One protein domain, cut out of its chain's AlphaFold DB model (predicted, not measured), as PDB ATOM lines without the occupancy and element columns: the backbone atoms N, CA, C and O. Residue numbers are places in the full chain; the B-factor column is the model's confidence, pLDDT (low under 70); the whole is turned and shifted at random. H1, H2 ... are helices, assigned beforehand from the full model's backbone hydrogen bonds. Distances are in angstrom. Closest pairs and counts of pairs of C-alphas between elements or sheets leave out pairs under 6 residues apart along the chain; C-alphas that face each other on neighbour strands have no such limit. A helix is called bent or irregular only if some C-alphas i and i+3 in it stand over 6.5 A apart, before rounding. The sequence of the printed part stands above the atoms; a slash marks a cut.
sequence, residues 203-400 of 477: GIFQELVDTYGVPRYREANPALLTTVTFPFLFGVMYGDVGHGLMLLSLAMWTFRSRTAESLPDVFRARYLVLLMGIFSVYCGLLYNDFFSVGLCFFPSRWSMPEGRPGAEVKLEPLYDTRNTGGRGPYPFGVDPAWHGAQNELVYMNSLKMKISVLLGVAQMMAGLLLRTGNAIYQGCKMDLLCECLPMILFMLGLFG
ATOM      1  N   GLY A 203     -58.002-102.288  15.767       91.62
ATOM      2  CA  GLY A 203     -58.829-102.607  16.934       91.62
ATOM      3  C   GLY A 203     -60.295-102.224  16.768       91.62
ATOM      4  O   GLY A 203     -61.158-103.065  16.986       91.62
ATOM      5  N   ILE A 204     -60.581-101.008  16.294       93.00
ATOM      6  CA  ILE A 204     -61.968-100.561  16.096       93.00
ATOM      7  C   ILE A 204     -62.684-101.339  14.984       93.00
ATOM      8  O   ILE A 204     -63.861-101.662  15.108       93.00
ATOM      9  N   PHE A 205     -61.980-101.673  13.901       93.94
ATOM     10  CA  PHE A 205     -62.555-102.455  12.803       93.94
ATOM     11  C   PHE A 205     -62.804-103.906  13.218       93.94
ATOM     12  O   PHE A 205     -63.782-104.509  12.784       93.94
ATOM     13  N   GLN A 206     -61.936-104.452  14.071       94.38
ATOM     14  CA  GLN A 206     -62.126-105.762  14.674       94.38
ATOM     15  C   GLN A 206     -63.339-105.760  15.607       94.38
ATOM     16  O   GLN A 206     -64.191-106.628  15.472       94.38
ATOM     17  N   GLU A 207     -63.461-104.756  16.478       91.62
ATOM     18  CA  GLU A 207     -64.616-104.586  17.367       91.62
ATOM     19  C   GLU A 207     -65.918-104.478  16.560       91.62
ATOM     20  O   GLU A 207     -66.882-105.178  16.856       91.62
ATOM     21  N   LEU A 208     -65.921-103.703  15.468       92.44
ATOM     22  CA  LEU A 208     -67.064-103.603  14.555       92.44
ATOM     23  C   LEU A 208     -67.469-104.970  13.981       92.44
ATOM     24  O   LEU A 208     -68.652-105.291  13.949       92.44
ATOM     25  N   VAL A 209     -66.512-105.792  13.549       93.19
ATOM     26  CA  VAL A 209     -66.801-107.144  13.043       93.19
ATOM     27  C   VAL A 209     -67.280-108.077  14.157       93.19
ATOM     28  O   VAL A 209     -68.256-108.802  13.969       93.19
ATOM     29  N   ASP A 210     -66.645-108.027  15.326       93.00
ATOM     30  CA  ASP A 210     -66.957-108.909  16.451       93.00
ATOM     31  C   ASP A 210     -68.354-108.638  17.036       93.00
ATOM     32  O   ASP A 210     -68.963-109.559  17.583       93.00
ATOM     33  N   THR A 211     -68.913-107.429  16.858       92.75
ATOM     34  CA  THR A 211     -70.322-107.150  17.215       92.75
ATOM     35  C   THR A 211     -71.327-107.970  16.409       92.75
ATOM     36  O   THR A 211     -72.397-108.288  16.928       92.75
ATOM     37  N   TYR A 212     -71.003-108.336  15.163       91.94
ATOM     38  CA  TYR A 212     -71.847-109.220  14.356       91.94
ATOM     39  C   TYR A 212     -71.634-110.690  14.732       91.94
ATOM     40  O   TYR A 212     -72.583-111.469  14.817       91.94
ATOM     41  N   GLY A 213     -70.382-111.069  14.978       90.62
ATOM     42  CA  GLY A 213     -70.034-112.390  15.472       90.62
ATOM     43  C   GLY A 213     -68.547-112.678  15.350       90.62
ATOM     44  O   GLY A 213     -67.886-112.262  14.399       90.62
ATOM     45  N   VAL A 214     -68.027-113.443  16.309       89.50
ATOM     46  CA  VAL A 214     -66.620-113.847  16.323       89.50
ATOM     47  C   VAL A 214     -66.385-114.950  15.276       89.50
ATOM     48  O   VAL A 214     -67.095-115.962  15.303       89.50
ATOM     49  N   PRO A 215     -65.388-114.807  14.376       89.50
ATOM     50  CA  PRO A 215     -65.052-115.831  13.386       89.50
ATOM     51  C   PRO A 215     -64.675-117.173  14.022       89.50
ATOM     52  O   PRO A 215     -64.154-117.229  15.144       89.50
ATOM     53  N   ARG A 216     -64.875-118.276  13.292       88.69
ATOM     54  CA  ARG A 216     -64.467-119.607  13.762       88.69
ATOM     55  C   ARG A 216     -62.944-119.720  13.842       88.69
ATOM     56  O   ARG A 216     -62.198-118.977  13.204       88.69
ATOM     57  N   TYR A 217     -62.475-120.700  14.615       88.56
ATOM     58  CA  TYR A 217     -61.044-120.962  14.753       88.56
ATOM     59  C   TYR A 217     -60.399-121.219  13.382       88.56
ATOM     60  O   TYR A 217     -60.808-122.129  12.661       88.56
ATOM     61  N   ARG A 218     -59.375-120.420  13.051       87.50
ATOM     62  CA  ARG A 218     -58.664-120.419  11.754       87.50
ATOM     63  C   ARG A 218     -59.552-120.141  10.532       87.50
ATOM     64  O   ARG A 218     -59.295-120.655   9.445       87.50
ATOM     65  N   GLU A 219     -60.579-119.320  10.701       90.44
ATOM     66  CA  GLU A 219     -61.327-118.724   9.595       90.44
ATOM     67  C   GLU A 219     -60.677-117.406   9.137       90.44
ATOM     68  O   GLU A 219     -60.064-116.695   9.938       90.44
ATOM     69  N   ALA A 220     -60.790-117.067   7.849       91.31
ATOM     70  CA  ALA A 220     -60.346-115.777   7.333       91.31
ATOM     71  C   ALA A 220     -61.117-114.637   8.008       91.31
ATOM     72  O   ALA A 220     -62.346-114.587   7.978       91.31
ATOM     73  N   ASN A 221     -60.379-113.701   8.598       92.56
ATOM     74  CA  ASN A 221     -60.955-112.571   9.309       92.56
ATOM     75  C   ASN A 221     -61.433-111.482   8.322       92.56
ATOM     76  O   ASN A 221     -60.596-110.910   7.614       92.56
ATOM     77  N   PRO A 222     -62.735-111.133   8.289       91.88
ATOM     78  CA  PRO A 222     -63.242-110.100   7.391       91.88
ATOM     79  C   PRO A 222     -62.825-108.679   7.806       91.88
ATOM     80  O   PRO A 222     -62.862-107.783   6.965       91.88
ATOM     81  N   ALA A 223     -62.369-108.452   9.047       91.94
ATOM     82  CA  ALA A 223     -62.014-107.118   9.550       91.94
ATOM     83  C   ALA A 223     -60.952-106.404   8.702       91.94
ATOM     84  O   ALA A 223     -60.996-105.179   8.550       91.94
ATOM     85  N   LEU A 224     -60.030-107.156   8.092       89.75
ATOM     86  CA  LEU A 224     -59.024-106.594   7.190       89.75
ATOM     87  C   LEU A 224     -59.666-105.977   5.937       89.75
ATOM     88  O   LEU A 224     -59.292-104.879   5.535       89.75
ATOM     89  N   LEU A 225     -60.660-106.649   5.349       92.81
ATOM     90  CA  LEU A 225     -61.406-106.125   4.204       92.81
ATOM     91  C   LEU A 225     -62.292-104.945   4.628       92.81
ATOM     92  O   LEU A 225     -62.337-103.919   3.943       92.81
ATOM     93  N   THR A 226     -62.954-105.059   5.781       93.12
ATOM     94  CA  THR A 226     -63.805-104.010   6.364       93.12
ATOM     95  C   THR A 226     -63.030-102.719   6.620       93.12
ATOM     96  O   THR A 226     -63.576-101.638   6.432       93.12
ATOM     97  N   THR A 227     -61.739-102.811   6.956       93.62
ATOM     98  CA  THR A 227     -60.865-101.651   7.213       93.62
ATOM     99  C   THR A 227     -60.855-100.644   6.057       93.62
ATOM    100  O   THR A 227     -60.796 -99.440   6.294       93.62
ATOM    101  N   VAL A 228     -60.952-101.113   4.809       93.62
ATOM    102  CA  VAL A 228     -60.976-100.247   3.616       93.62
ATOM    103  C   VAL A 228     -62.388-100.111   3.056       93.62
ATOM    104  O   VAL A 228     -62.837 -99.006   2.763       93.62
ATOM    105  N   THR A 229     -63.104-101.228   2.920       94.56
ATOM    106  CA  THR A 229     -64.406-101.255   2.237       94.56
ATOM    107  C   THR A 229     -65.483-100.490   2.995       94.56
ATOM    108  O   THR A 229     -66.258 -99.781   2.363       94.56
ATOM    109  N   PHE A 230     -65.515-100.562   4.329       94.94
ATOM    110  CA  PHE A 230     -66.533 -99.863   5.110       94.94
ATOM    111  C   PHE A 230     -66.390 -98.333   5.007       94.94
ATOM    112  O   PHE A 230     -67.355 -97.687   4.592       94.94
ATOM    113  N   PRO A 231     -65.209 -97.728   5.264       95.88
ATOM    114  CA  PRO A 231     -65.033 -96.291   5.058       95.88
ATOM    115  C   PRO A 231     -65.220 -95.840   3.604       95.88
ATOM    116  O   PRO A 231     -65.738 -94.752   3.370       95.88
ATOM    117  N   PHE A 232     -64.831 -96.667   2.629       95.81
ATOM    118  CA  PHE A 232     -65.027 -96.361   1.212       95.81
ATOM    119  C   PHE A 232     -66.514 -96.302   0.832       95.81
ATOM    120  O   PHE A 232     -66.953 -95.319   0.239       95.81
ATOM    121  N   LEU A 233     -67.307 -97.308   1.217       95.56
ATOM    122  CA  LEU A 233     -68.751 -97.331   0.957       95.56
ATOM    123  C   LEU A 233     -69.473 -96.190   1.676       95.56
ATOM    124  O   LEU A 233     -70.372 -95.579   1.104       95.56
ATOM    125  N   PHE A 234     -69.032 -95.850   2.891       95.94
ATOM    126  CA  PHE A 234     -69.496 -94.641   3.564       95.94
ATOM    127  C   PHE A 234     -69.192 -93.386   2.737       95.94
ATOM    128  O   PHE A 234     -70.079 -92.559   2.555       95.94
ATOM    129  N   GLY A 235     -67.978 -93.258   2.194       95.50
ATOM    130  CA  GLY A 235     -67.597 -92.135   1.336       95.50
ATOM    131  C   GLY A 235     -68.465 -92.010   0.082       95.50
ATOM    132  O   GLY A 235     -68.844 -90.903  -0.279       95.50
ATOM    133  N   VAL A 236     -68.846 -93.129  -0.540       95.06
ATOM    134  CA  VAL A 236     -69.768 -93.149  -1.694       95.06
ATOM    135  C   VAL A 236     -71.167 -92.650  -1.305       95.06
ATOM    136  O   VAL A 236     -71.801 -91.933  -2.075       95.06
ATOM    137  N   MET A 237     -71.654 -92.994  -0.108       94.88
ATOM    138  CA  MET A 237     -72.961 -92.538   0.392       94.88
ATOM    139  C   MET A 237     -72.942 -91.084   0.884       94.88
ATOM    140  O   MET A 237     -73.922 -90.363   0.716       94.88
ATOM    141  N   TYR A 238     -71.835 -90.659   1.487       94.25
ATOM    142  CA  TYR A 238     -71.634 -89.353   2.118       94.25
ATOM    143  C   TYR A 238     -70.605 -88.523   1.332       94.25
ATOM    144  O   TYR A 238     -69.675 -87.942   1.895       94.25
ATOM    145  N   GLY A 239     -70.706 -88.551   0.003       92.56
ATOM    146  CA  GLY A 239     -69.724 -87.958  -0.904       92.56
ATOM    147  C   GLY A 239     -69.911 -86.454  -1.074       92.56
ATOM    148  O   GLY A 239     -70.486 -86.029  -2.068       92.56
ATOM    149  N   ASP A 240     -69.401 -85.665  -0.129       95.00
ATOM    150  CA  ASP A 240     -69.325 -84.199  -0.196       95.00
ATOM    151  C   ASP A 240     -67.978 -83.753   0.383       95.00
ATOM    152  O   ASP A 240     -67.579 -84.166   1.477       95.00
ATOM    153  N   VAL A 241     -67.264 -82.899  -0.351       95.19
ATOM    154  CA  VAL A 241     -65.948 -82.402   0.062       95.19
ATOM    155  C   VAL A 241     -66.036 -81.554   1.334       95.19
ATOM    156  O   VAL A 241     -65.193 -81.695   2.219       95.19
ATOM    157  N   GLY A 242     -67.048 -80.694   1.456       95.00
ATOM    158  CA  GLY A 242     -67.224 -79.797   2.599       95.00
ATOM    159  C   GLY A 242     -67.500 -80.569   3.888       95.00
ATOM    160  O   GLY A 242     -66.765 -80.448   4.872       95.00
ATOM    161  N   HIS A 243     -68.509 -81.439   3.860       94.75
ATOM    162  CA  HIS A 243     -68.850 -82.289   5.002       94.75
ATOM    163  C   HIS A 243     -67.740 -83.308   5.325       94.75
ATOM    164  O   HIS A 243     -67.463 -83.564   6.501       94.75
ATOM    165  N   GLY A 244     -67.054 -83.847   4.313       95.25
ATOM    166  CA  GLY A 244     -65.898 -84.725   4.495       95.25
ATOM    167  C   GLY A 244     -64.728 -84.030   5.200       95.25
ATOM    168  O   GLY A 244     -64.131 -84.604   6.113       95.25
ATOM    169  N   LEU A 245     -64.441 -82.767   4.857       96.12
ATOM    170  CA  LEU A 245     -63.433 -81.950   5.545       96.12
ATOM    171  C   LEU A 245     -63.818 -81.663   7.002       96.12
ATOM    172  O   LEU A 245     -62.947 -81.680   7.875       96.12
ATOM    173  N   MET A 246     -65.106 -81.465   7.299       95.06
ATOM    174  CA  MET A 246     -65.583 -81.338   8.681       95.06
ATOM    175  C   MET A 246     -65.325 -82.623   9.479       95.06
ATOM    176  O   MET A 246     -64.749 -82.557  10.565       95.06
ATOM    177  N   LEU A 247     -65.647 -83.798   8.928       93.94
ATOM    178  CA  LEU A 247     -65.340 -85.084   9.570       93.94
ATOM    179  C   LEU A 247     -63.831 -85.306   9.746       93.94
ATOM    180  O   LEU A 247     -63.390 -85.763  10.801       93.94
ATOM    181  N   LEU A 248     -63.027 -84.940   8.746       94.19
ATOM    182  CA  LEU A 248     -61.571 -85.049   8.807       94.19
ATOM    183  C   LEU A 248     -60.987 -84.127   9.885       94.19
ATOM    184  O   LEU A 248     -60.126 -84.552  10.653       94.19
ATOM    185  N   SER A 249     -61.475 -82.890   9.994       92.94
ATOM    186  CA  SER A 249     -61.052 -81.962  11.049       92.94
ATOM    187  C   SER A 249     -61.438 -82.451  12.448       92.94
ATOM    188  O   SER A 249     -60.613 -82.373  13.360       92.94
ATOM    189  N   LEU A 250     -62.626 -83.048  12.611       90.88
ATOM    190  CA  LEU A 250     -63.034 -83.709  13.852       90.88
ATOM    191  C   LEU A 250     -62.091 -84.870  14.194       90.88
ATOM    192  O   LEU A 250     -61.609 -84.955  15.323       90.88
ATOM    193  N   ALA A 251     -61.767 -85.728  13.223       90.69
ATOM    194  CA  ALA A 251     -60.821 -86.818  13.426       90.69
ATOM    195  C   ALA A 251     -59.444 -86.286  13.854       90.69
ATOM    196  O   ALA A 251     -58.909 -86.719  14.873       90.69
ATOM    197  N   MET A 252     -58.903 -85.290  13.149       89.94
ATOM    198  CA  MET A 252     -57.624 -84.651  13.484       89.94
ATOM    199  C   MET A 252     -57.632 -84.011  14.879       89.94
ATOM    200  O   MET A 252     -56.644 -84.107  15.612       89.94
ATOM    201  N   TRP A 253     -58.753 -83.418  15.293       89.00
ATOM    202  CA  TRP A 253     -58.918 -82.860  16.635       89.00
ATOM    203  C   TRP A 253     -58.803 -83.930  17.733       89.00
ATOM    204  O   TRP A 253     -58.146 -83.686  18.751       89.00
ATOM    205  N   THR A 254     -59.334 -85.139  17.509       86.06
ATOM    206  CA  THR A 254     -59.208 -86.251  18.476       86.06
ATOM    207  C   THR A 254     -57.763 -86.715  18.678       86.06
ATOM    208  O   THR A 254     -57.409 -87.133  19.777       86.06
ATOM    209  N   PHE A 255     -56.897 -86.586  17.666       83.62
ATOM    210  CA  PHE A 255     -55.470 -86.910  17.801       83.62
ATOM    211  C   PHE A 255     -54.692 -85.863  18.607       83.62
ATOM    212  O   PHE A 255     -53.679 -86.187  19.225       83.62
ATOM    213  N   ARG A 256     -55.139 -84.600  18.594       78.81
ATOM    214  CA  ARG A 256     -54.441 -83.474  19.235       78.81
ATOM    215  C   ARG A 256     -54.887 -83.228  20.676       78.81
ATOM    216  O   ARG A 256     -54.092 -82.730  21.476       78.81
ATOM    217  N   SER A 257     -56.151 -83.505  20.978       71.75
ATOM    218  CA  SER A 257     -56.789 -83.197  22.260       71.75
ATOM    219  C   SER A 257     -56.692 -84.365  23.252       71.75
ATOM    220  O   SER A 257     -56.710 -85.523  22.840       71.75
ATOM    221  N   ARG A 258     -56.695 -84.089  24.569       66.69
ATOM    222  CA  ARG A 258     -56.882 -85.102  25.641       66.69
ATOM    223  C   ARG A 258     -58.335 -85.617  25.694       66.69
ATOM    224  O   ARG A 258     -58.912 -85.813  26.756       66.69
ATOM    225  N   THR A 259     -58.940 -85.838  24.531       60.50
ATOM    226  CA  THR A 259     -60.326 -86.314  24.367       60.50
ATOM    227  C   THR A 259     -60.543 -87.738  24.865       60.50
ATOM    228  O   THR A 259     -61.687 -88.146  25.024       60.50
ATOM    229  N   ALA A 260     -59.470 -88.474  25.176       62.12
ATOM    230  CA  ALA A 260     -59.553 -89.775  25.829       62.12
ATOM    231  C   ALA A 260     -60.315 -89.728  27.168       62.12
ATOM    232  O   ALA A 260     -60.958 -90.711  27.521       62.12
ATOM    233  N   GLU A 261     -60.266 -88.599  27.888       62.69
ATOM    234  CA  GLU A 261     -60.948 -88.437  29.181       62.69
ATOM    235  C   GLU A 261     -62.404 -87.973  29.033       62.69
ATOM    236  O   GLU A 261     -63.256 -88.386  29.814       62.69
ATOM    237  N   SER A 262     -62.713 -87.137  28.035       73.88
ATOM    238  CA  SER A 262     -64.060 -86.577  27.863       73.88
ATOM    239  C   SER A 262     -64.983 -87.437  26.998       73.88
ATOM    240  O   SER A 262     -66.178 -87.500  27.274       73.88
ATOM    241  N   LEU A 263     -64.456 -88.090  25.955       80.69
ATOM    242  CA  LEU A 263     -65.218 -88.899  24.995       80.69
ATOM    243  C   LEU A 263     -64.425 -90.164  24.609       80.69
ATOM    244  O   LEU A 263     -63.865 -90.238  23.506       80.69
ATOM    245  N   PRO A 264     -64.374 -91.180  25.493       81.62
ATOM    246  CA  PRO A 264     -63.556 -92.373  25.281       81.62
ATOM    247  C   PRO A 264     -63.949 -93.150  24.016       81.62
ATOM    248  O   PRO A 264     -63.072 -93.663  23.321       81.62
ATOM    249  N   ASP A 265     -65.236 -93.189  23.666       83.31
ATOM    250  CA  ASP A 265     -65.730 -93.934  22.499       83.31
ATOM    251  C   ASP A 265     -65.298 -93.286  21.178       83.31
ATOM    252  O   ASP A 265     -64.827 -93.961  20.260       83.31
ATOM    253  N   VAL A 266     -65.353 -91.952  21.105       82.31
ATOM    254  CA  VAL A 266     -64.883 -91.191  19.937       82.31
ATOM    255  C   VAL A 266     -63.370 -91.346  19.778       82.31
ATOM    256  O   VAL A 266     -62.870 -91.503  18.664       82.31
ATOM    257  N   PHE A 267     -62.631 -91.377  20.890       85.94
ATOM    258  CA  PHE A 267     -61.188 -91.598  20.869       85.94
ATOM    259  C   PHE A 267     -60.802 -93.007  20.392       85.94
ATOM    260  O   PHE A 267     -59.794 -93.151  19.691       85.94
ATOM    261  N   ARG A 268     -61.592 -94.043  20.724       85.62
ATOM    262  CA  ARG A 268     -61.420 -95.402  20.172       85.62
ATOM    263  C   ARG A 268     -61.712 -95.436  18.673       85.62
ATOM    264  O   ARG A 268     -60.955 -96.043  17.919       85.62
ATOM    265  N   ALA A 269     -62.742 -94.719  18.229       88.88
ATOM    266  CA  ALA A 269     -63.157 -94.662  16.829       88.88
ATOM    267  C   ALA A 269     -62.345 -93.695  15.942       88.88
ATOM    268  O   ALA A 269     -62.638 -93.561  14.756       88.88
ATOM    269  N   ARG A 270     -61.296 -93.044  16.460       90.44
ATOM    270  CA  ARG A 270     -60.546 -91.994  15.737       90.44
ATOM    271  C   ARG A 270     -60.057 -92.395  14.341       90.44
ATOM    272  O   ARG A 270     -60.133 -91.596  13.413       90.44
ATOM    273  N   TYR A 271     -59.578 -93.629  14.172       92.25
ATOM    274  CA  TYR A 271     -59.082 -94.112  12.879       92.25
ATOM    275  C   TYR A 271     -60.223 -94.403  11.900       92.25
ATOM    276  O   TYR A 271     -60.073 -94.152  10.708       92.25
ATOM    277  N   LEU A 272     -61.371 -94.863  12.403       93.44
ATOM    278  CA  LEU A 272     -62.579 -95.069  11.606       93.44
ATOM    279  C   LEU A 272     -63.068 -93.730  11.034       93.44
ATOM    280  O   LEU A 272     -63.210 -93.597   9.821       93.44
ATOM    281  N   VAL A 273     -63.238 -92.720  11.897       93.44
ATOM    282  CA  VAL A 273     -63.697 -91.376  11.497       93.44
ATOM    283  C   VAL A 273     -62.700 -90.714  10.543       93.44
ATOM    284  O   VAL A 273     -63.111 -90.089   9.566       93.44
ATOM    285  N   LEU A 274     -61.393 -90.899  10.767       94.19
ATOM    286  CA  LEU A 274     -60.350 -90.400   9.870       94.19
ATOM    287  C   LEU A 274     -60.488 -90.978   8.454       94.19
ATOM    288  O   LEU A 274     -60.514 -90.215   7.490       94.19
ATOM    289  N   LEU A 275     -60.590 -92.308   8.318       95.44
ATOM    290  CA  LEU A 275     -60.738 -92.940   7.003       95.44
ATOM    291  C   LEU A 275     -62.055 -92.535   6.332       95.44
ATOM    292  O   LEU A 275     -62.058 -92.250   5.138       95.44
ATOM    293  N   MET A 276     -63.156 -92.465   7.088       95.50
ATOM    294  CA  MET A 276     -64.458 -92.023   6.574       95.50
ATOM    295  C   MET A 276     -64.396 -90.593   6.024       95.50
ATOM    296  O   MET A 276     -64.914 -90.341   4.939       95.50
ATOM    297  N   GLY A 277     -63.711 -89.676   6.718       96.12
ATOM    298  CA  GLY A 277     -63.479 -88.312   6.238       96.12
ATOM    299  C   GLY A 277     -62.644 -88.270   4.955       96.12
ATOM    300  O   GLY A 277     -63.029 -87.602   4.000       96.12
ATOM    301  N   ILE A 278     -61.541 -89.029   4.885       96.50
ATOM    302  CA  ILE A 278     -60.678 -89.086   3.689       96.50
ATOM    303  C   ILE A 278     -61.445 -89.623   2.472       96.50
ATOM    304  O   ILE A 278     -61.391 -89.022   1.399       96.50
ATOM    305  N   PHE A 279     -62.179 -90.730   2.623       96.94
ATOM    306  CA  PHE A 279     -62.950 -91.305   1.519       96.94
ATOM    307  C   PHE A 279     -64.160 -90.452   1.129       96.94
ATOM    308  O   PHE A 279     -64.484 -90.395  -0.055       96.94
ATOM    309  N   SER A 280     -64.795 -89.762   2.081       96.75
ATOM    310  CA  SER A 280     -65.860 -88.787   1.811       96.75
ATOM    311  C   SER A 280     -65.343 -87.610   0.978       96.75
ATOM    312  O   SER A 280     -65.944 -87.290  -0.044       96.75
ATOM    313  N   VAL A 281     -64.170 -87.053   1.312       96.19
ATOM    314  CA  VAL A 281     -63.517 -86.018   0.490       96.19
ATOM    315  C   VAL A 281     -63.163 -86.553  -0.899       96.19
ATOM    316  O   VAL A 281     -63.447 -85.896  -1.895       96.19
ATOM    317  N   TYR A 282     -62.588 -87.756  -0.995       95.31
ATOM    318  CA  TYR A 282     -62.260 -88.376  -2.283       95.31
ATOM    319  C   TYR A 282     -63.498 -88.578  -3.173       95.31
ATOM    320  O   TYR A 282     -63.479 -88.214  -4.348       95.31
ATOM    321  N   CYS A 283     -64.590 -89.112  -2.621       94.38
ATOM    322  CA  CYS A 283     -65.830 -89.325  -3.368       94.38
ATOM    323  C   CYS A 283     -66.544 -88.005  -3.686       94.38
ATOM    324  O   CYS A 283     -67.062 -87.858  -4.788       94.38
ATOM    325  N   GLY A 284     -66.515 -87.024  -2.781       93.56
ATOM    326  CA  GLY A 284     -67.032 -85.676  -3.035       93.56
ATOM    327  C   GLY A 284     -66.291 -84.978  -4.175       93.56
ATOM    328  O   GLY A 284     -66.913 -84.346  -5.024       93.56
ATOM    329  N   LEU A 285     -64.970 -85.162  -4.265       92.94
ATOM    330  CA  LEU A 285     -64.163 -84.675  -5.384       92.94
ATOM    331  C   LEU A 285     -64.525 -85.378  -6.705       92.94
ATOM    332  O   LEU A 285     -64.565 -84.724  -7.744       92.94
ATOM    333  N   LEU A 286     -64.837 -86.680  -6.679       92.69
ATOM    334  CA  LEU A 286     -65.330 -87.413  -7.854       92.69
ATOM    335  C   LEU A 286     -66.735 -86.969  -8.285       92.69
ATOM    336  O   LEU A 286     -67.006 -86.869  -9.481       92.69
ATOM    337  N   TYR A 287     -67.631 -86.696  -7.336       91.56
ATOM    338  CA  TYR A 287     -68.957 -86.135  -7.617       91.56
ATOM    339  C   TYR A 287     -68.914 -84.659  -7.992       91.56
ATOM    340  O   TYR A 287     -69.875 -84.158  -8.568       91.56
ATOM    341  N   ASN A 288     -67.776 -84.008  -7.743       91.88
ATOM    342  CA  ASN A 288     -67.572 -82.589  -7.940       91.88
ATOM    343  C   ASN A 288     -68.591 -81.753  -7.148       91.88
ATOM    344  O   ASN A 288     -69.266 -80.894  -7.710       91.88
ATOM    345  N   ASP A 289     -68.729 -82.052  -5.855       90.69
ATOM    346  CA  ASP A 289     -69.700 -81.411  -4.965       90.69
ATOM    347  C   ASP A 289     -69.024 -80.897  -3.681       90.69
ATOM    348  O   ASP A 289     -68.426 -81.660  -2.912       90.69
ATOM    349  N   PHE A 290     -69.092 -79.581  -3.470       92.38
ATOM    350  CA  PHE A 290     -68.634 -78.882  -2.273       92.38
ATOM    351  C   PHE A 290     -69.789 -78.059  -1.703       92.38
ATOM    352  O   PHE A 290     -70.089 -76.981  -2.214       92.38
ATOM    353  N   PHE A 291     -70.445 -78.556  -0.650       91.94
ATOM    354  CA  PHE A 291     -71.645 -77.927  -0.079       91.94
ATOM    355  C   PHE A 291     -72.715 -77.589  -1.137       91.94
ATOM    356  O   PHE A 291     -73.249 -76.478  -1.136       91.94
ATOM    357  N   SER A 292     -73.038 -78.524  -2.036       86.00
ATOM    358  CA  SER A 292     -73.967 -78.355  -3.172       86.00
ATOM    359  C   SER A 292     -73.504 -77.390  -4.271       86.00
ATOM    360  O   SER A 292     -74.306 -76.943  -5.090       86.00
ATOM    361  N   VAL A 293     -72.210 -77.059  -4.306       87.12
ATOM    362  CA  VAL A 293     -71.601 -76.201  -5.330       87.12
ATOM    363  C   VAL A 293     -70.542 -76.982  -6.107       87.12
ATOM    364  O   VAL A 293     -69.651 -77.602  -5.524       87.12
ATOM    365  N   GLY A 294     -70.614 -76.913  -7.437       82.81
ATOM    366  CA  GLY A 294     -69.619 -77.504  -8.330       82.81
ATOM    367  C   GLY A 294     -68.269 -76.788  -8.297       82.81
ATOM    368  O   GLY A 294     -68.201 -75.560  -8.375       82.81
ATOM    369  N   LEU A 295     -67.175 -77.551  -8.236       83.19
ATOM    370  CA  LEU A 295     -65.812 -77.027  -8.310       83.19
ATOM    371  C   LEU A 295     -65.308 -77.055  -9.761       83.19
ATOM    372  O   LEU A 295     -65.245 -78.094 -10.417       83.19
ATOM    373  N   CYS A 296     -64.884 -75.905 -10.279       82.62
ATOM    374  CA  CYS A 296     -64.340 -75.788 -11.634       82.62
ATOM    375  C   CYS A 296     -62.820 -76.030 -11.656       82.62
ATOM    376  O   CYS A 296     -62.050 -75.094 -11.859       82.62
ATOM    377  N   PHE A 297     -62.370 -77.273 -11.438       79.00
ATOM    378  CA  PHE A 297     -60.933 -77.606 -11.454       79.00
ATOM    379  C   PHE A 297     -60.308 -77.527 -12.853       79.00
ATOM    380  O   PHE A 297     -59.218 -76.988 -13.035       79.00
ATOM    381  N   PHE A 298     -61.012 -78.068 -13.845       84.50
ATOM    382  CA  PHE A 298     -60.627 -78.075 -15.256       84.50
ATOM    383  C   PHE A 298     -61.665 -77.331 -16.103       84.50
ATOM    384  O   PHE A 298     -62.832 -77.261 -15.700       84.50
ATOM    385  N   PRO A 299     -61.279 -76.810 -17.285       81.81
ATOM    386  CA  PRO A 299     -62.232 -76.216 -18.213       81.81
ATOM    387  C   PRO A 299     -63.302 -77.237 -18.599       81.81
ATOM    388  O   PRO A 299     -62.982 -78.374 -18.965       81.81
ATOM    389  N   SER A 300     -64.564 -76.814 -18.515       82.88
ATOM    390  CA  SER A 300     -65.702 -77.651 -18.889       82.88
ATOM    391  C   SER A 300     -65.607 -78.094 -20.352       82.88
ATOM    392  O   SER A 300     -65.084 -77.379 -21.215       82.88
ATOM    393  N   ARG A 301     -66.114 -79.294 -20.639       82.62
ATOM    394  CA  ARG A 301     -66.215 -79.853 -21.992       82.62
ATOM    395  C   ARG A 301     -67.573 -79.570 -22.636       82.62
ATOM    396  O   ARG A 301     -67.951 -80.260 -23.580       82.62
ATOM    397  N   TRP A 302     -68.265 -78.538 -22.172       78.81
ATOM    398  CA  TRP A 302     -69.511 -78.043 -22.740       78.81
ATOM    399  C   TRP A 302     -69.346 -76.579 -23.138       78.81
ATOM    400  O   TRP A 302     -68.841 -75.774 -22.357       78.81
ATOM    401  N   SER A 303     -69.761 -76.228 -24.355       75.75
ATOM    402  CA  SER A 303     -69.802 -74.836 -24.815       75.75
ATOM    403  C   SER A 303     -71.231 -74.363 -24.948       75.75
ATOM    404  O   SER A 303     -72.100 -75.092 -25.431       75.75
ATOM    405  N   MET A 304     -71.453 -73.103 -24.581       67.81
ATOM    406  CA  MET A 304     -72.645 -72.395 -25.023       67.81
ATOM    407  C   MET A 304     -72.502 -72.114 -26.521       67.81
ATOM    408  O   MET A 304     -71.504 -71.502 -26.911       67.81
ATOM    409  N   PRO A 305     -73.453 -72.543 -27.366       65.06
ATOM    410  CA  PRO A 305     -73.518 -72.030 -28.727       65.06
ATOM    411  C   PRO A 305     -73.747 -70.509 -28.680       65.06
ATOM    412  O   PRO A 305     -74.466 -70.011 -27.811       65.06
ATOM    413  N   GLU A 306     -73.126 -69.760 -29.596       56.56
ATOM    414  CA  GLU A 306     -73.339 -68.312 -29.728       56.56
ATOM    415  C   GLU A 306     -74.807 -68.046 -30.116       56.56
ATOM    416  O   GLU A 306     -75.193 -68.129 -31.281       56.56
ATOM    417  N   GLY A 307     -75.659 -67.779 -29.123       55.25
ATOM    418  CA  GLY A 307     -77.107 -67.676 -29.294       55.25
ATOM    419  C   GLY A 307     -77.750 -66.643 -28.368       55.25
ATOM    420  O   GLY A 307     -77.333 -66.456 -27.230       55.25
ATOM    421  N   ARG A 308     -78.758 -65.944 -28.907       53.06
ATOM    422  CA  ARG A 308     -79.401 -64.726 -28.376       53.06
ATOM    423  C   ARG A 308     -79.844 -64.829 -26.902       53.06
ATOM    424  O   ARG A 308     -80.334 -65.882 -26.494       53.06
ATOM    425  N   PRO A 309     -79.797 -63.720 -26.137       51.62
ATOM    426  CA  PRO A 309     -80.314 -63.681 -24.770       51.62
ATOM    427  C   PRO A 309     -81.811 -64.039 -24.748       51.62
ATOM    428  O   PRO A 309     -82.621 -63.327 -25.339       51.62
ATOM    429  N   GLY A 310     -82.167 -65.147 -24.084       57.25
ATOM    430  CA  GLY A 310     -83.557 -65.556 -23.822       57.25
ATOM    431  C   GLY A 310     -84.031 -66.885 -24.431       57.25
ATOM    432  O   GLY A 310     -85.176 -67.255 -24.192       57.25
ATOM    433  N   ALA A 311     -83.205 -67.614 -25.190       60.69
ATOM    434  CA  ALA A 311     -83.534 -68.975 -25.640       60.69
ATOM    435  C   ALA A 311     -83.049 -70.037 -24.632       60.69
ATOM    436  O   ALA A 311     -82.046 -69.817 -23.954       60.69
ATOM    437  N   GLU A 312     -83.722 -71.193 -24.549       59.53
ATOM    438  CA  GLU A 312     -83.194 -72.373 -23.844       59.53
ATOM    439  C   GLU A 312     -81.841 -72.760 -24.462       59.53
ATOM    440  O   GLU A 312     -81.767 -73.298 -25.569       59.53
ATOM    441  N   VAL A 313     -80.750 -72.431 -23.767       64.00
ATOM    442  CA  VAL A 313     -79.391 -72.694 -24.242       64.00
ATOM    443  C   VAL A 313     -79.089 -74.172 -24.034       64.00
ATOM    444  O   VAL A 313     -78.714 -74.606 -22.946       64.00
ATOM    445  N   LYS A 314     -79.251 -74.966 -25.093       67.31
ATOM    446  CA  LYS A 314     -78.760 -76.341 -25.120       67.31
ATOM    447  C   LYS A 314     -77.244 -76.306 -25.318       67.31
ATOM    448  O   LYS A 314     -76.772 -75.975 -26.400       67.31
ATOM    449  N   LEU A 315     -76.498 -76.608 -24.259       69.06
ATOM    450  CA  LEU A 315     -75.042 -76.737 -24.315       69.06
ATOM    451  C   LEU A 315     -74.653 -77.844 -25.309       69.06
ATOM    452  O   LEU A 315     -75.230 -78.935 -25.287       69.06
ATOM    453  N   GLU A 316     -73.667 -77.571 -26.163       70.19
ATOM    454  CA  GLU A 316     -73.124 -78.561 -27.097       70.19
ATOM    455  C   GLU A 316     -71.867 -79.220 -26.503       70.19
ATOM    456  O   GLU A 316     -71.030 -78.526 -25.909       70.19
ATOM    457  N   PRO A 317     -71.718 -80.554 -26.629       73.94
ATOM    458  CA  PRO A 317     -70.544 -81.247 -26.124       73.94
ATOM    459  C   PRO A 317     -69.324 -80.922 -26.998       73.94
ATOM    460  O   PRO A 317     -69.303 -81.192 -28.195       73.94
ATOM    461  N   LEU A 318     -68.275 -80.381 -26.379       67.06
ATOM    462  CA  LEU A 318     -66.949 -80.163 -26.979       67.06
ATOM    463  C   LEU A 318     -66.095 -81.442 -27.007       67.06
ATOM    464  O   LEU A 318     -64.980 -81.430 -27.540       67.06
ATOM    465  N   TYR A 319     -66.577 -82.508 -26.366       68.00
ATOM    466  CA  TYR A 319     -65.951 -83.822 -26.348       68.00
ATOM    467  C   TYR A 319     -66.556 -84.730 -27.420       68.00
ATOM    468  O   TYR A 319     -67.715 -84.591 -27.809       68.00
ATOM    469  N   ASP A 320     -65.751 -85.671 -27.897       67.62
ATOM    470  CA  ASP A 320     -66.156 -86.601 -28.939       67.62
ATOM    471  C   ASP A 320     -67.151 -87.637 -28.398       67.62
ATOM    472  O   ASP A 320     -66.801 -88.526 -27.621       67.62
ATOM    473  N   THR A 321     -68.411 -87.514 -28.808       69.00
ATOM    474  CA  THR A 321     -69.504 -88.416 -28.422       69.00
ATOM    475  C   THR A 321     -69.543 -89.702 -29.247       69.00
ATOM    476  O   THR A 321     -70.238 -90.642 -28.868       69.00
ATOM    477  N   ARG A 322     -68.802 -89.767 -30.364       67.12
ATOM    478  CA  ARG A 322     -68.795 -90.900 -31.304       67.12
ATOM    479  C   ARG A 322     -67.514 -91.726 -31.252       67.12
ATOM    480  O   ARG A 322     -67.364 -92.652 -32.044       67.12
ATOM    481  N   ASN A 323     -66.624 -91.430 -30.303       68.12
ATOM    482  CA  ASN A 323     -65.370 -92.154 -30.092       68.12
ATOM    483  C   ASN A 323     -64.499 -92.225 -31.370       68.12
ATOM    484  O   ASN A 323     -63.888 -93.245 -31.677       68.12
ATOM    485  N   THR A 324     -64.460 -91.129 -32.133       67.69
ATOM    486  CA  THR A 324     -63.656 -90.946 -33.357       67.69
ATOM    487  C   THR A 324     -62.210 -90.494 -33.090       67.69
ATOM    488  O   THR A 324     -61.467 -90.212 -34.029       67.69
ATOM    489  N   GLY A 325     -61.788 -90.451 -31.821       65.25
ATOM    490  CA  GLY A 325     -60.440 -90.050 -31.401       65.25
ATOM    491  C   GLY A 325     -60.264 -88.547 -31.149       65.25
ATOM    492  O   GLY A 325     -59.132 -88.069 -31.094       65.25
ATOM    493  N   GLY A 326     -61.361 -87.791 -31.011       68.50
ATOM    494  CA  GLY A 326     -61.342 -86.366 -30.674       68.50
ATOM    495  C   GLY A 326     -61.014 -86.068 -29.201       68.50
ATOM    496  O   GLY A 326     -60.436 -86.876 -28.475       68.50
ATOM    497  N   ARG A 327     -61.372 -84.863 -28.730       71.06
ATOM    498  CA  ARG A 327     -61.146 -84.459 -27.329       71.06
ATOM    499  C   ARG A 327     -61.933 -85.374 -26.383       71.06
ATOM    500  O   ARG A 327     -63.141 -85.526 -26.537       71.06
ATOM    501  N   GLY A 328     -61.241 -85.958 -25.403       75.88
ATOM    502  CA  GLY A 328     -61.831 -86.858 -24.410       75.88
ATOM    503  C   GLY A 328     -62.737 -86.162 -23.377       75.88
ATOM    504  O   GLY A 328     -62.800 -84.926 -23.343       75.88
ATOM    505  N   PRO A 329     -63.422 -86.953 -22.525       83.31
ATOM    506  CA  PRO A 329     -64.330 -86.453 -21.490       83.31
ATOM    507  C   PRO A 329     -63.604 -85.625 -20.415       83.31
ATOM    508  O   PRO A 329     -62.386 -85.417 -20.461       83.31
ATOM    509  N   TYR A 330     -64.368 -85.114 -19.447       86.38
ATOM    510  CA  TYR A 330     -63.821 -84.364 -18.318       86.38
ATOM    511  C   TYR A 330     -62.734 -85.186 -17.586       86.38
ATOM    512  O   TYR A 330     -62.978 -86.356 -17.291       86.38
ATOM    513  N   PRO A 331     -61.536 -84.627 -17.310       85.56
ATOM    514  CA  PRO A 331     -60.401 -85.425 -16.837       85.56
ATOM    515  C   PRO A 331     -60.582 -86.101 -15.471       85.56
ATOM    516  O   PRO A 331     -59.972 -87.139 -15.231       85.56
ATOM    517  N   PHE A 332     -61.361 -85.510 -14.561       89.88
ATOM    518  CA  PHE A 332     -61.494 -86.012 -13.194       89.88
ATOM    519  C   PHE A 332     -62.860 -85.671 -12.594       89.88
ATOM    520  O   PHE A 332     -63.183 -84.501 -12.433       89.88
ATOM    521  N   GLY A 333     -63.631 -86.691 -12.223       88.44
ATOM    522  CA  GLY A 333     -64.967 -86.516 -11.655       88.44
ATOM    523  C   GLY A 333     -66.020 -86.092 -12.682       88.44
ATOM    524  O   GLY A 333     -65.854 -86.301 -13.887       88.44
ATOM    525  N   VAL A 334     -67.128 -85.529 -12.201       88.81
ATOM    526  CA  VAL A 334     -68.225 -85.056 -13.056       88.81
ATOM    527  C   VAL A 334     -67.985 -83.616 -13.524       88.81
ATOM    528  O   VAL A 334     -67.536 -82.763 -12.760       88.81
ATOM    529  N   ASP A 335     -68.295 -83.341 -14.796       88.12
ATOM    530  CA  ASP A 335     -68.141 -82.008 -15.387       88.12
ATOM    531  C   ASP A 335     -68.990 -80.963 -14.625       88.12
ATOM    532  O   ASP A 335     -70.188 -81.195 -14.427       88.12
ATOM    533  N   PRO A 336     -68.412 -79.811 -14.229       85.44
ATOM    534  CA  PRO A 336     -69.136 -78.732 -13.560       85.44
ATOM    535  C   PRO A 336     -70.362 -78.218 -14.324       85.44
ATOM    536  O   PRO A 336     -71.277 -77.697 -13.700       85.44
ATOM    537  N   ALA A 337     -70.412 -78.366 -15.654       83.50
ATOM    538  CA  ALA A 337     -71.551 -77.920 -16.462       83.50
ATOM    539  C   ALA A 337     -72.869 -78.649 -16.155       83.50
ATOM    540  O   ALA A 337     -73.930 -78.172 -16.555       83.50
ATOM    541  N   TRP A 338     -72.821 -79.795 -15.466       84.00
ATOM    542  CA  TRP A 338     -74.027 -80.484 -15.012       84.00
ATOM    543  C   TRP A 338     -74.701 -79.785 -13.831       84.00
ATOM    544  O   TRP A 338     -75.912 -79.930 -13.687       84.00
ATOM    545  N   HIS A 339     -73.959 -79.012 -13.029       81.94
ATOM    546  CA  HIS A 339     -74.527 -78.254 -11.914       81.94
ATOM    547  C   HIS A 339     -75.438 -77.145 -12.440       81.94
ATOM    548  O   HIS A 339     -74.992 -76.235 -13.141       81.94
ATOM    549  N   GLY A 340     -76.725 -77.221 -12.099       77.25
ATOM    550  CA  GLY A 340     -77.732 -76.250 -12.540       77.25
ATOM    551  C   GLY A 340     -78.371 -76.564 -13.897       77.25
ATOM    552  O   GLY A 340     -79.186 -75.778 -14.384       77.25
ATOM    553  N   ALA A 341     -78.055 -77.713 -14.505       83.12
ATOM    554  CA  ALA A 341     -78.758 -78.196 -15.688       83.12
ATOM    555  C   ALA A 341     -80.133 -78.779 -15.305       83.12
ATOM    556  O   ALA A 341     -80.264 -79.523 -14.335       83.12
ATOM    557  N   GLN A 342     -81.176 -78.527 -16.106       82.88
ATOM    558  CA  GLN A 342     -82.522 -79.062 -15.827       82.88
ATOM    559  C   GLN A 342     -82.570 -80.604 -15.803       82.88
ATOM    560  O   GLN A 342     -83.418 -81.200 -15.144       82.88
ATOM    561  N   ASN A 343     -81.654 -81.260 -16.521       86.50
ATOM    562  CA  ASN A 343     -81.539 -82.714 -16.627       86.50
ATOM    563  C   ASN A 343     -80.444 -83.322 -15.726       86.50
ATOM    564  O   ASN A 343     -80.149 -84.513 -15.864       86.50
ATOM    565  N   GLU A 344     -79.878 -82.552 -14.789       86.56
ATOM    566  CA  GLU A 344     -78.849 -83.010 -13.844       86.56
ATOM    567  C   GLU A 344     -79.293 -84.265 -13.082       86.56
ATOM    568  O   GLU A 344     -78.594 -85.280 -13.069       86.56
ATOM    569  N   LEU A 345     -80.505 -84.233 -12.517       88.25
ATOM    570  CA  LEU A 345     -81.057 -85.334 -11.723       88.25
ATOM    571  C   LEU A 345     -81.172 -86.632 -12.529       88.25
ATOM    572  O   LEU A 345     -80.892 -87.712 -12.013       88.25
ATOM    573  N   VAL A 346     -81.551 -86.543 -13.805       89.44
ATOM    574  CA  VAL A 346     -81.700 -87.720 -14.674       89.44
ATOM    575  C   VAL A 346     -80.336 -88.350 -14.961       89.44
ATOM    576  O   VAL A 346     -80.193 -89.576 -14.904       89.44
ATOM    577  N   TYR A 347     -79.321 -87.524 -15.223       89.06
ATOM    578  CA  TYR A 347     -77.952 -87.983 -15.449       89.06
ATOM    579  C   TYR A 347     -77.328 -88.574 -14.176       89.06
ATOM    580  O   TYR A 347     -76.878 -89.725 -14.185       89.06
ATOM    581  N   MET A 348     -77.365 -87.835 -13.064       90.12
ATOM    582  CA  MET A 348     -76.759 -88.236 -11.792       90.12
ATOM    583  C   MET A 348     -77.398 -89.496 -11.211       90.12
ATOM    584  O   MET A 348     -76.680 -90.377 -10.739       90.12
ATOM    585  N   ASN A 349     -78.725 -89.639 -11.294       92.06
ATOM    586  CA  ASN A 349     -79.402 -90.850 -10.828       92.06
ATOM    587  C   ASN A 349     -78.995 -92.077 -11.652       92.06
ATOM    588  O   ASN A 349     -78.718 -93.135 -11.088       92.06
ATOM    589  N   SER A 350     -78.895 -91.934 -12.978       91.12
ATOM    590  CA  SER A 350     -78.446 -93.015 -13.867       91.12
ATOM    591  C   SER A 350     -76.998 -93.427 -13.585       91.12
ATOM    592  O   SER A 350     -76.690 -94.620 -13.547       91.12
ATOM    593  N   LEU A 351     -76.111 -92.453 -13.348       91.25
ATOM    594  CA  LEU A 351     -74.711 -92.692 -12.997       91.25
ATOM    595  C   LEU A 351     -74.587 -93.399 -11.640       91.25
ATOM    596  O   LEU A 351     -73.962 -94.457 -11.557       91.25
ATOM    597  N   LYS A 352     -75.220 -92.849 -10.594       92.19
ATOM    598  CA  LYS A 352     -75.157 -93.388  -9.229       92.19
ATOM    599  C   LYS A 352     -75.731 -94.799  -9.159       92.19
ATOM    600  O   LYS A 352     -75.067 -95.673  -8.617       92.19
ATOM    601  N   MET A 353     -76.879 -95.063  -9.791       92.62
ATOM    602  CA  MET A 353     -77.472 -96.406  -9.816       92.62
ATOM    603  C   MET A 353     -76.508 -97.448 -10.406       92.62
ATOM    604  O   MET A 353     -76.321 -98.514  -9.827       92.62
ATOM    605  N   LYS A 354     -75.858 -97.137 -11.535       93.81
ATOM    606  CA  LYS A 354     -74.912 -98.053 -12.193       93.81
ATOM    607  C   LYS A 354     -73.644 -98.271 -11.370       93.81
ATOM    608  O   LYS A 354     -73.209 -99.408 -11.233       93.81
ATOM    609  N   ILE A 355     -73.078 -97.209 -10.793       93.50
ATOM    610  CA  ILE A 355     -71.906 -97.320  -9.911       93.50
ATOM    611  C   ILE A 355     -72.243 -98.148  -8.664       93.50
ATOM    612  O   ILE A 355     -71.455 -99.012  -8.288       93.50
ATOM    613  N   SER A 356     -73.413 -97.944  -8.049       94.44
ATOM    614  CA  SER A 356     -73.857 -98.728  -6.889       94.44
ATOM    615  C   SER A 356     -73.959-100.220  -7.201       94.44
ATOM    616  O   SER A 356     -73.549-101.037  -6.380       94.44
ATOM    617  N   VAL A 357     -74.461-100.579  -8.386       94.38
ATOM    618  CA  VAL A 357     -74.524-101.976  -8.835       94.38
ATOM    619  C   VAL A 357     -73.116-102.560  -9.010       94.38
ATOM    620  O   VAL A 357     -72.818-103.574  -8.382       94.38
ATOM    621  N   LEU A 358     -72.225-101.877  -9.741       95.00
ATOM    622  CA  LEU A 358     -70.838-102.321  -9.957       95.00
ATOM    623  C   LEU A 358     -70.081-102.527  -8.632       95.00
ATOM    624  O   LEU A 358     -69.411-103.542  -8.429       95.00
ATOM    625  N   LEU A 359     -70.201-101.573  -7.702       95.00
ATOM    626  CA  LEU A 359     -69.572-101.663  -6.383       95.00
ATOM    627  C   LEU A 359     -70.174-102.788  -5.534       95.00
ATOM    628  O   LEU A 359     -69.433-103.508  -4.862       95.00
ATOM    629  N   GLY A 360     -71.496-102.969  -5.580       95.19
ATOM    630  CA  GLY A 360     -72.188-104.028  -4.847       95.19
ATOM    631  C   GLY A 360     -71.765-105.424  -5.304       95.19
ATOM    632  O   GLY A 360     -71.450-106.278  -4.473       95.19
ATOM    633  N   VAL A 361     -71.687-105.656  -6.617       95.38
ATOM    634  CA  VAL A 361     -71.235-106.941  -7.171       95.38
ATOM    635  C   VAL A 361     -69.764-107.194  -6.847       95.38
ATOM    636  O   VAL A 361     -69.423-108.299  -6.420       95.38
ATOM    637  N   ALA A 362     -68.902-106.176  -6.943       94.38
ATOM    638  CA  ALA A 362     -67.499-106.289  -6.545       94.38
ATOM    639  C   ALA A 362     -67.339-106.647  -5.052       94.38
ATOM    640  O   ALA A 362     -66.542-107.522  -4.706       94.38
ATOM    641  N   GLN A 363     -68.130-106.034  -4.164       94.81
ATOM    642  CA  GLN A 363     -68.120-106.338  -2.731       94.81
ATOM    643  C   GLN A 363     -68.607-107.766  -2.441       94.81
ATOM    644  O   GLN A 363     -67.976-108.488  -1.665       94.81
ATOM    645  N   MET A 364     -69.700-108.202  -3.077       94.50
ATOM    646  CA  MET A 364     -70.196-109.577  -2.945       94.50
ATOM    647  C   MET A 364     -69.176-110.599  -3.468       94.50
ATOM    648  O   MET A 364     -68.961-111.635  -2.835       94.50
ATOM    649  N   MET A 365     -68.488-110.288  -4.572       93.81
ATOM    650  CA  MET A 365     -67.415-111.123  -5.114       93.81
ATOM    651  C   MET A 365     -66.249-111.252  -4.127       93.81
ATOM    652  O   MET A 365     -65.764-112.357  -3.899       93.81
ATOM    653  N   ALA A 366     -65.833-110.161  -3.474       93.44
ATOM    654  CA  ALA A 366     -64.790-110.208  -2.448       93.44
ATOM    655  C   ALA A 366     -65.168-111.133  -1.274       93.44
ATOM    656  O   ALA A 366     -64.343-111.931  -0.825       93.44
ATOM    657  N   GLY A 367     -66.428-111.098  -0.823       93.00
ATOM    658  CA  GLY A 367     -66.938-112.026   0.195       93.00
ATOM    659  C   GLY A 367     -66.891-113.493  -0.252       93.00
ATOM    660  O   GLY A 367     -66.489-114.376   0.510       93.00
ATOM    661  N   LEU A 368     -67.229-113.764  -1.514       93.06
ATOM    662  CA  LEU A 368     -67.163-115.105  -2.095       93.06
ATOM    663  C   LEU A 368     -65.721-115.619  -2.244       93.06
ATOM    664  O   LEU A 368     -65.454-116.801  -2.007       93.06
ATOM    665  N   LEU A 369     -64.775-114.737  -2.572       92.25
ATOM    666  CA  LEU A 369     -63.349-115.064  -2.603       92.25
ATOM    667  C   LEU A 369     -62.824-115.430  -1.208       92.25
ATOM    668  O   LEU A 369     -62.105-116.421  -1.081       92.25
ATOM    669  N   LEU A 370     -63.239-114.715  -0.154       92.00
ATOM    670  CA  LEU A 370     -62.895-115.069   1.232       92.00
ATOM    671  C   LEU A 370     -63.426-116.457   1.613       92.00
ATOM    672  O   LEU A 370     -62.683-117.280   2.152       92.00
ATOM    673  N   ARG A 371     -64.685-116.763   1.271       90.38
ATOM    674  CA  ARG A 371     -65.262-118.101   1.483       90.38
ATOM    675  C   ARG A 371     -64.481-119.183   0.738       90.38
ATOM    676  O   ARG A 371     -64.209-120.242   1.298       90.38
ATOM    677  N   THR A 372     -64.105-118.916  -0.509       91.56
ATOM    678  CA  THR A 372     -63.307-119.841  -1.325       91.56
ATOM    679  C   THR A 372     -61.931-120.076  -0.695       91.56
ATOM    680  O   THR A 372     -61.493-121.220  -0.583       91.56
ATOM    681  N   GLY A 373     -61.287-119.020  -0.186       92.19
ATOM    682  CA  GLY A 373     -60.041-119.115   0.575       92.19
ATOM    683  C   GLY A 373     -60.169-119.998   1.821       92.19
ATOM    684  O   GLY A 373     -59.314-120.853   2.051       92.19
ATOM    685  N   ASN A 374     -61.271-119.875   2.568       92.12
ATOM    686  CA  ASN A 374     -61.556-120.736   3.721       92.12
ATOM    687  C   ASN A 374     -61.711-122.211   3.325       92.12
ATOM    688  O   ASN A 374     -61.137-123.083   3.977       92.12
ATOM    689  N   ALA A 375     -62.446-122.500   2.246       90.19
ATOM    690  CA  ALA A 375     -62.636-123.868   1.760       90.19
ATOM    691  C   ALA A 375     -61.312-124.512   1.308       90.19
ATOM    692  O   ALA A 375     -61.063-125.685   1.598       90.19
ATOM    693  N   ILE A 376     -60.442-123.735   0.648       91.44
ATOM    694  CA  ILE A 376     -59.095-124.171   0.251       91.44
ATOM    695  C   ILE A 376     -58.234-124.442   1.490       91.44
ATOM    696  O   ILE A 376     -57.612-125.498   1.574       91.44
ATOM    697  N   TYR A 377     -58.235-123.532   2.469       91.12
ATOM    698  CA  TYR A 377     -57.442-123.669   3.693       91.12
ATOM    699  C   TYR A 377     -57.860-124.882   4.539       91.12
ATOM    700  O   TYR A 377     -57.010-125.604   5.055       91.12
ATOM    701  N   GLN A 378     -59.165-125.143   4.654       87.94
ATOM    702  CA  GLN A 378     -59.697-126.297   5.387       87.94
ATOM    703  C   GLN A 378     -59.556-127.622   4.612       87.94
ATOM    704  O   GLN A 378     -59.793-128.689   5.175       87.94
ATOM    705  N   GLY A 379     -59.173-127.579   3.330       84.94
ATOM    706  CA  GLY A 379     -59.025-128.765   2.482       84.94
ATOM    707  C   GLY A 379     -60.350-129.451   2.121       84.94
ATOM    708  O   GLY A 379     -60.353-130.592   1.650       84.94
ATOM    709  N   CYS A 380     -61.487-128.776   2.315       84.81
ATOM    710  CA  CYS A 380     -62.825-129.310   2.061       84.81
ATOM    711  C   CYS A 380     -63.170-129.242   0.564       84.81
ATOM    712  O   CYS A 380     -63.929-128.387   0.114       84.81
ATOM    713  N   LYS A 381     -62.630-130.185  -0.222       85.06
ATOM    714  CA  LYS A 381     -62.827-130.259  -1.688       85.06
ATOM    715  C   LYS A 381     -64.301-130.280  -2.118       85.06
ATOM    716  O   LYS A 381     -64.632-129.744  -3.170       85.06
ATOM    717  N   MET A 382     -65.172-130.881  -1.304       83.50
ATOM    718  CA  MET A 382     -66.614-130.942  -1.576       83.50
ATOM    719  C   MET A 382     -67.269-129.561  -1.525       83.50
ATOM    720  O   MET A 382     -68.041-129.226  -2.417       83.50
ATOM    721  N   ASP A 383     -66.928-128.741  -0.530       85.69
ATOM    722  CA  ASP A 383     -67.471-127.384  -0.408       85.69
ATOM    723  C   ASP A 383     -66.953-126.489  -1.543       85.69
ATOM    724  O   ASP A 383     -67.696-125.693  -2.112       85.69
ATOM    725  N   LEU A 384     -65.693-126.683  -1.946       88.50
ATOM    726  CA  LEU A 384     -65.102-125.957  -3.068       88.50
ATOM    727  C   LEU A 384     -65.819-126.251  -4.400       88.50
ATOM    728  O   LEU A 384     -66.158-125.324  -5.136       88.50
ATOM    729  N   LEU A 385     -66.052-127.530  -4.714       87.44
ATOM    730  CA  LEU A 385     -66.630-127.945  -5.996       87.44
ATOM    731  C   LEU A 385     -68.152-127.798  -6.052       87.44
ATOM    732  O   LEU A 385     -68.674-127.391  -7.086       87.44
ATOM    733  N   CYS A 386     -68.867-128.137  -4.979       86.31
ATOM    734  CA  CYS A 386     -70.331-128.154  -4.984       86.31
ATOM    735  C   CYS A 386     -70.956-126.829  -4.532       86.31
ATOM    736  O   CYS A 386     -72.090-126.559  -4.906       86.31
ATOM    737  N   GLU A 387     -70.255-125.988  -3.765       87.75
ATOM    738  CA  GLU A 387     -70.801-124.698  -3.314       87.75
ATOM    739  C   GLU A 387     -70.065-123.510  -3.939       87.75
ATOM    740  O   GLU A 387     -70.695-122.686  -4.599       87.75
ATOM    741  N   CYS A 388     -68.742-123.403  -3.760       90.88
ATOM    742  CA  CYS A 388     -67.997-122.204  -4.164       90.88
ATOM    743  C   CYS A 388     -68.009-121.983  -5.683       90.88
ATOM    744  O   CYS A 388     -68.328-120.886  -6.137       90.88
ATOM    745  N   LEU A 389     -67.687-123.010  -6.474       90.56
ATOM    746  CA  LEU A 389     -67.600-122.881  -7.930       90.56
ATOM    747  C   LEU A 389     -68.962-122.565  -8.586       90.56
ATOM    748  O   LEU A 389     -69.027-121.597  -9.348       90.56
ATOM    749  N   PRO A 390     -70.065-123.271  -8.266       91.88
ATOM    750  CA  PRO A 390     -71.392-122.912  -8.763       91.88
ATOM    751  C   PRO A 390     -71.843-121.515  -8.326       91.88
ATOM    752  O   PRO A 390     -72.451-120.805  -9.121       91.88
ATOM    753  N   MET A 391     -71.505-121.080  -7.106       92.19
ATOM    754  CA  MET A 391     -71.838-119.737  -6.619       92.19
ATOM    755  C   MET A 391     -71.084-118.643  -7.388       92.19
ATOM    756  O   MET A 391     -71.678-117.618  -7.719       92.19
ATOM    757  N   ILE A 392     -69.808-118.866  -7.735       92.56
ATOM    758  CA  ILE A 392     -69.029-117.944  -8.579       92.56
ATOM    759  C   ILE A 392     -69.632-117.878  -9.985       92.56
ATOM    760  O   ILE A 392     -69.852-116.783 -10.499       92.56
ATOM    761  N   LEU A 393     -69.937-119.031 -10.591       91.81
ATOM    762  CA  LEU A 393     -70.560-119.095 -11.917       91.81
ATOM    763  C   LEU A 393     -71.922-118.400 -11.940       91.81
ATOM    764  O   LEU A 393     -72.205-117.641 -12.863       91.81
ATOM    765  N   PHE A 394     -72.745-118.613 -10.915       92.25
ATOM    766  CA  PHE A 394     -74.041-117.959 -10.782       92.25
ATOM    767  C   PHE A 394     -73.898-116.433 -10.665       92.25
ATOM    768  O   PHE A 394     -74.563-115.692 -11.389       92.25
ATOM    769  N   MET A 395     -72.988-115.960  -9.804       92.44
ATOM    770  CA  MET A 395     -72.732-114.529  -9.605       92.44
ATOM    771  C   MET A 395     -72.187-113.846 -10.864       92.44
ATOM    772  O   MET A 395     -72.678-112.783 -11.243       92.44
ATOM    773  N   LEU A 396     -71.197-114.447 -11.532       91.25
ATOM    774  CA  LEU A 396     -70.626-113.904 -12.768       91.25
ATOM    775  C   LEU A 396     -71.611-113.981 -13.940       91.25
ATOM    776  O   LEU A 396     -71.650-113.066 -14.757       91.25
ATOM    777  N   GLY A 397     -72.415-115.043 -14.016       89.25
ATOM    778  CA  GLY A 397     -73.340-115.274 -15.123       89.25
ATOM    779  C   GLY A 397     -74.533-114.319 -15.151       89.25
ATOM    780  O   GLY A 397     -74.927-113.893 -16.231       89.25
ATOM    781  N   LEU A 398     -75.086-113.946 -13.990       87.75
ATOM    782  CA  LEU A 398     -76.192-112.981 -13.912       87.75
ATOM    783  C   LEU A 398     -75.692-111.551 -13.693       87.75
ATOM    784  O   LEU A 398     -75.869-110.679 -14.544       87.75
ATOM    785  N   PHE A 399     -75.066-111.303 -12.541       90.88
ATOM    786  CA  PHE A 399     -74.691-109.951 -12.133       90.88
ATOM    787  C   PHE A 399     -73.417-109.475 -12.835       90.88
ATOM    788  O   PHE A 399     -73.368-108.340 -13.294       90.88
ATOM    789  N   GLY A 400     -72.429-110.356 -13.016       91.38
ATOM    790  CA  GLY A 400     -71.222-110.026 -13.781       91.38
ATOM    791  C   GLY A 400     -71.512-109.711 -15.254       91.38
ATOM    792  O   GLY A 400     -70.908-108.802 -15.819       91.38
TER     793      GLY A 400
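What this domain is: This is residues 203 to 400 of the 477 residues of the protein "ATP6V0A4 protein" of Symbiodinium sp. CCMP2456 (UniProt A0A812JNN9). The long helix H7 and the shorter H8, which folds back beside part of it, make a helical hairpin along one edge of a flat model; on the side of H7 away from H8, the helices H2, H6 and H3 fan out, with H6 between H2 and H3. H1 crosses one end of H2, small H4 and H5 lie where H3 ends and H6 begins, and a long loop, residues 288 to 343, extends from the other end of H6, with residues 306 to 312 sticking out. The printed part has 198 residues with eight named helices, H1 to H8 in chain order, and no named strand: the class is all helix. It is loose, with a radius of gyration of the C-alphas of 22.7 A and spans of 73 by 53 by 25 A.

How they stand to each other: The longest helix, H7, residues 344 to 378, touches H8, residues 381 to 400, with residues 361 to 376 alone; their closest C-alphas, Ala 375 and Leu 384, are 5.8 A apart. This helical hairpin has a shallow tilt of 10 degrees, opposite ways. H2, residues 223 to 237, and H7 are near each other. With residues 231 to 236 alone, H2 touches the hub H6, residues 270 to 287, at a steep tilt of 43 degrees, the same way; the closest C-alphas, Gly 235 and Ser 280, are 3.8 A apart. H3, residues 241 to 256, touches H6 at a shallow tilt of 20 degrees, opposite ways, closest at the C-alphas of Val 241 and Val 281, 4.4 A. H1, residues 203 to 212, touches H2 about perpendicular at 87 degrees, closest at the C-alphas of Gln 206 and Ala 223, 5.3 A. H4, residues 259 to 262, and H5, residues 264 to 268, are close but not clearly touching. In H3, H5, H6 and H7 every O i to N i+4 pair is within hydrogen-bond range, against 5 of 6 in H1, 9 of 11 in H2 and 13 of 16 in H8; H4 is too short for such a pair.

Where its parts are: H7 runs 51.1 A from C-alpha 344 at (-78.849, -83.010, -13.844) to C-alpha 378 at (-59.697, -126.297, 5.387). H8, 25.0 A long, ends at C-alpha 400 at (-71.222, -110.026, -13.781) and is only just irregular, C-alphas 386 and 389 being 6.6 A apart. H6 measures 25.5 A, H3 22.4 A and H2 20.4 A.

The domain as a whole: The two C-alphas farthest apart, Arg 308 and Gly 379, are 73.9 A apart. The printed part has no cut, and the link from H6 to H7 is long, 56 residues. Mean pLDDT of the printed part is 86.4; residues 258 to 261, 304 to 315 and 318 to 326 are under 70.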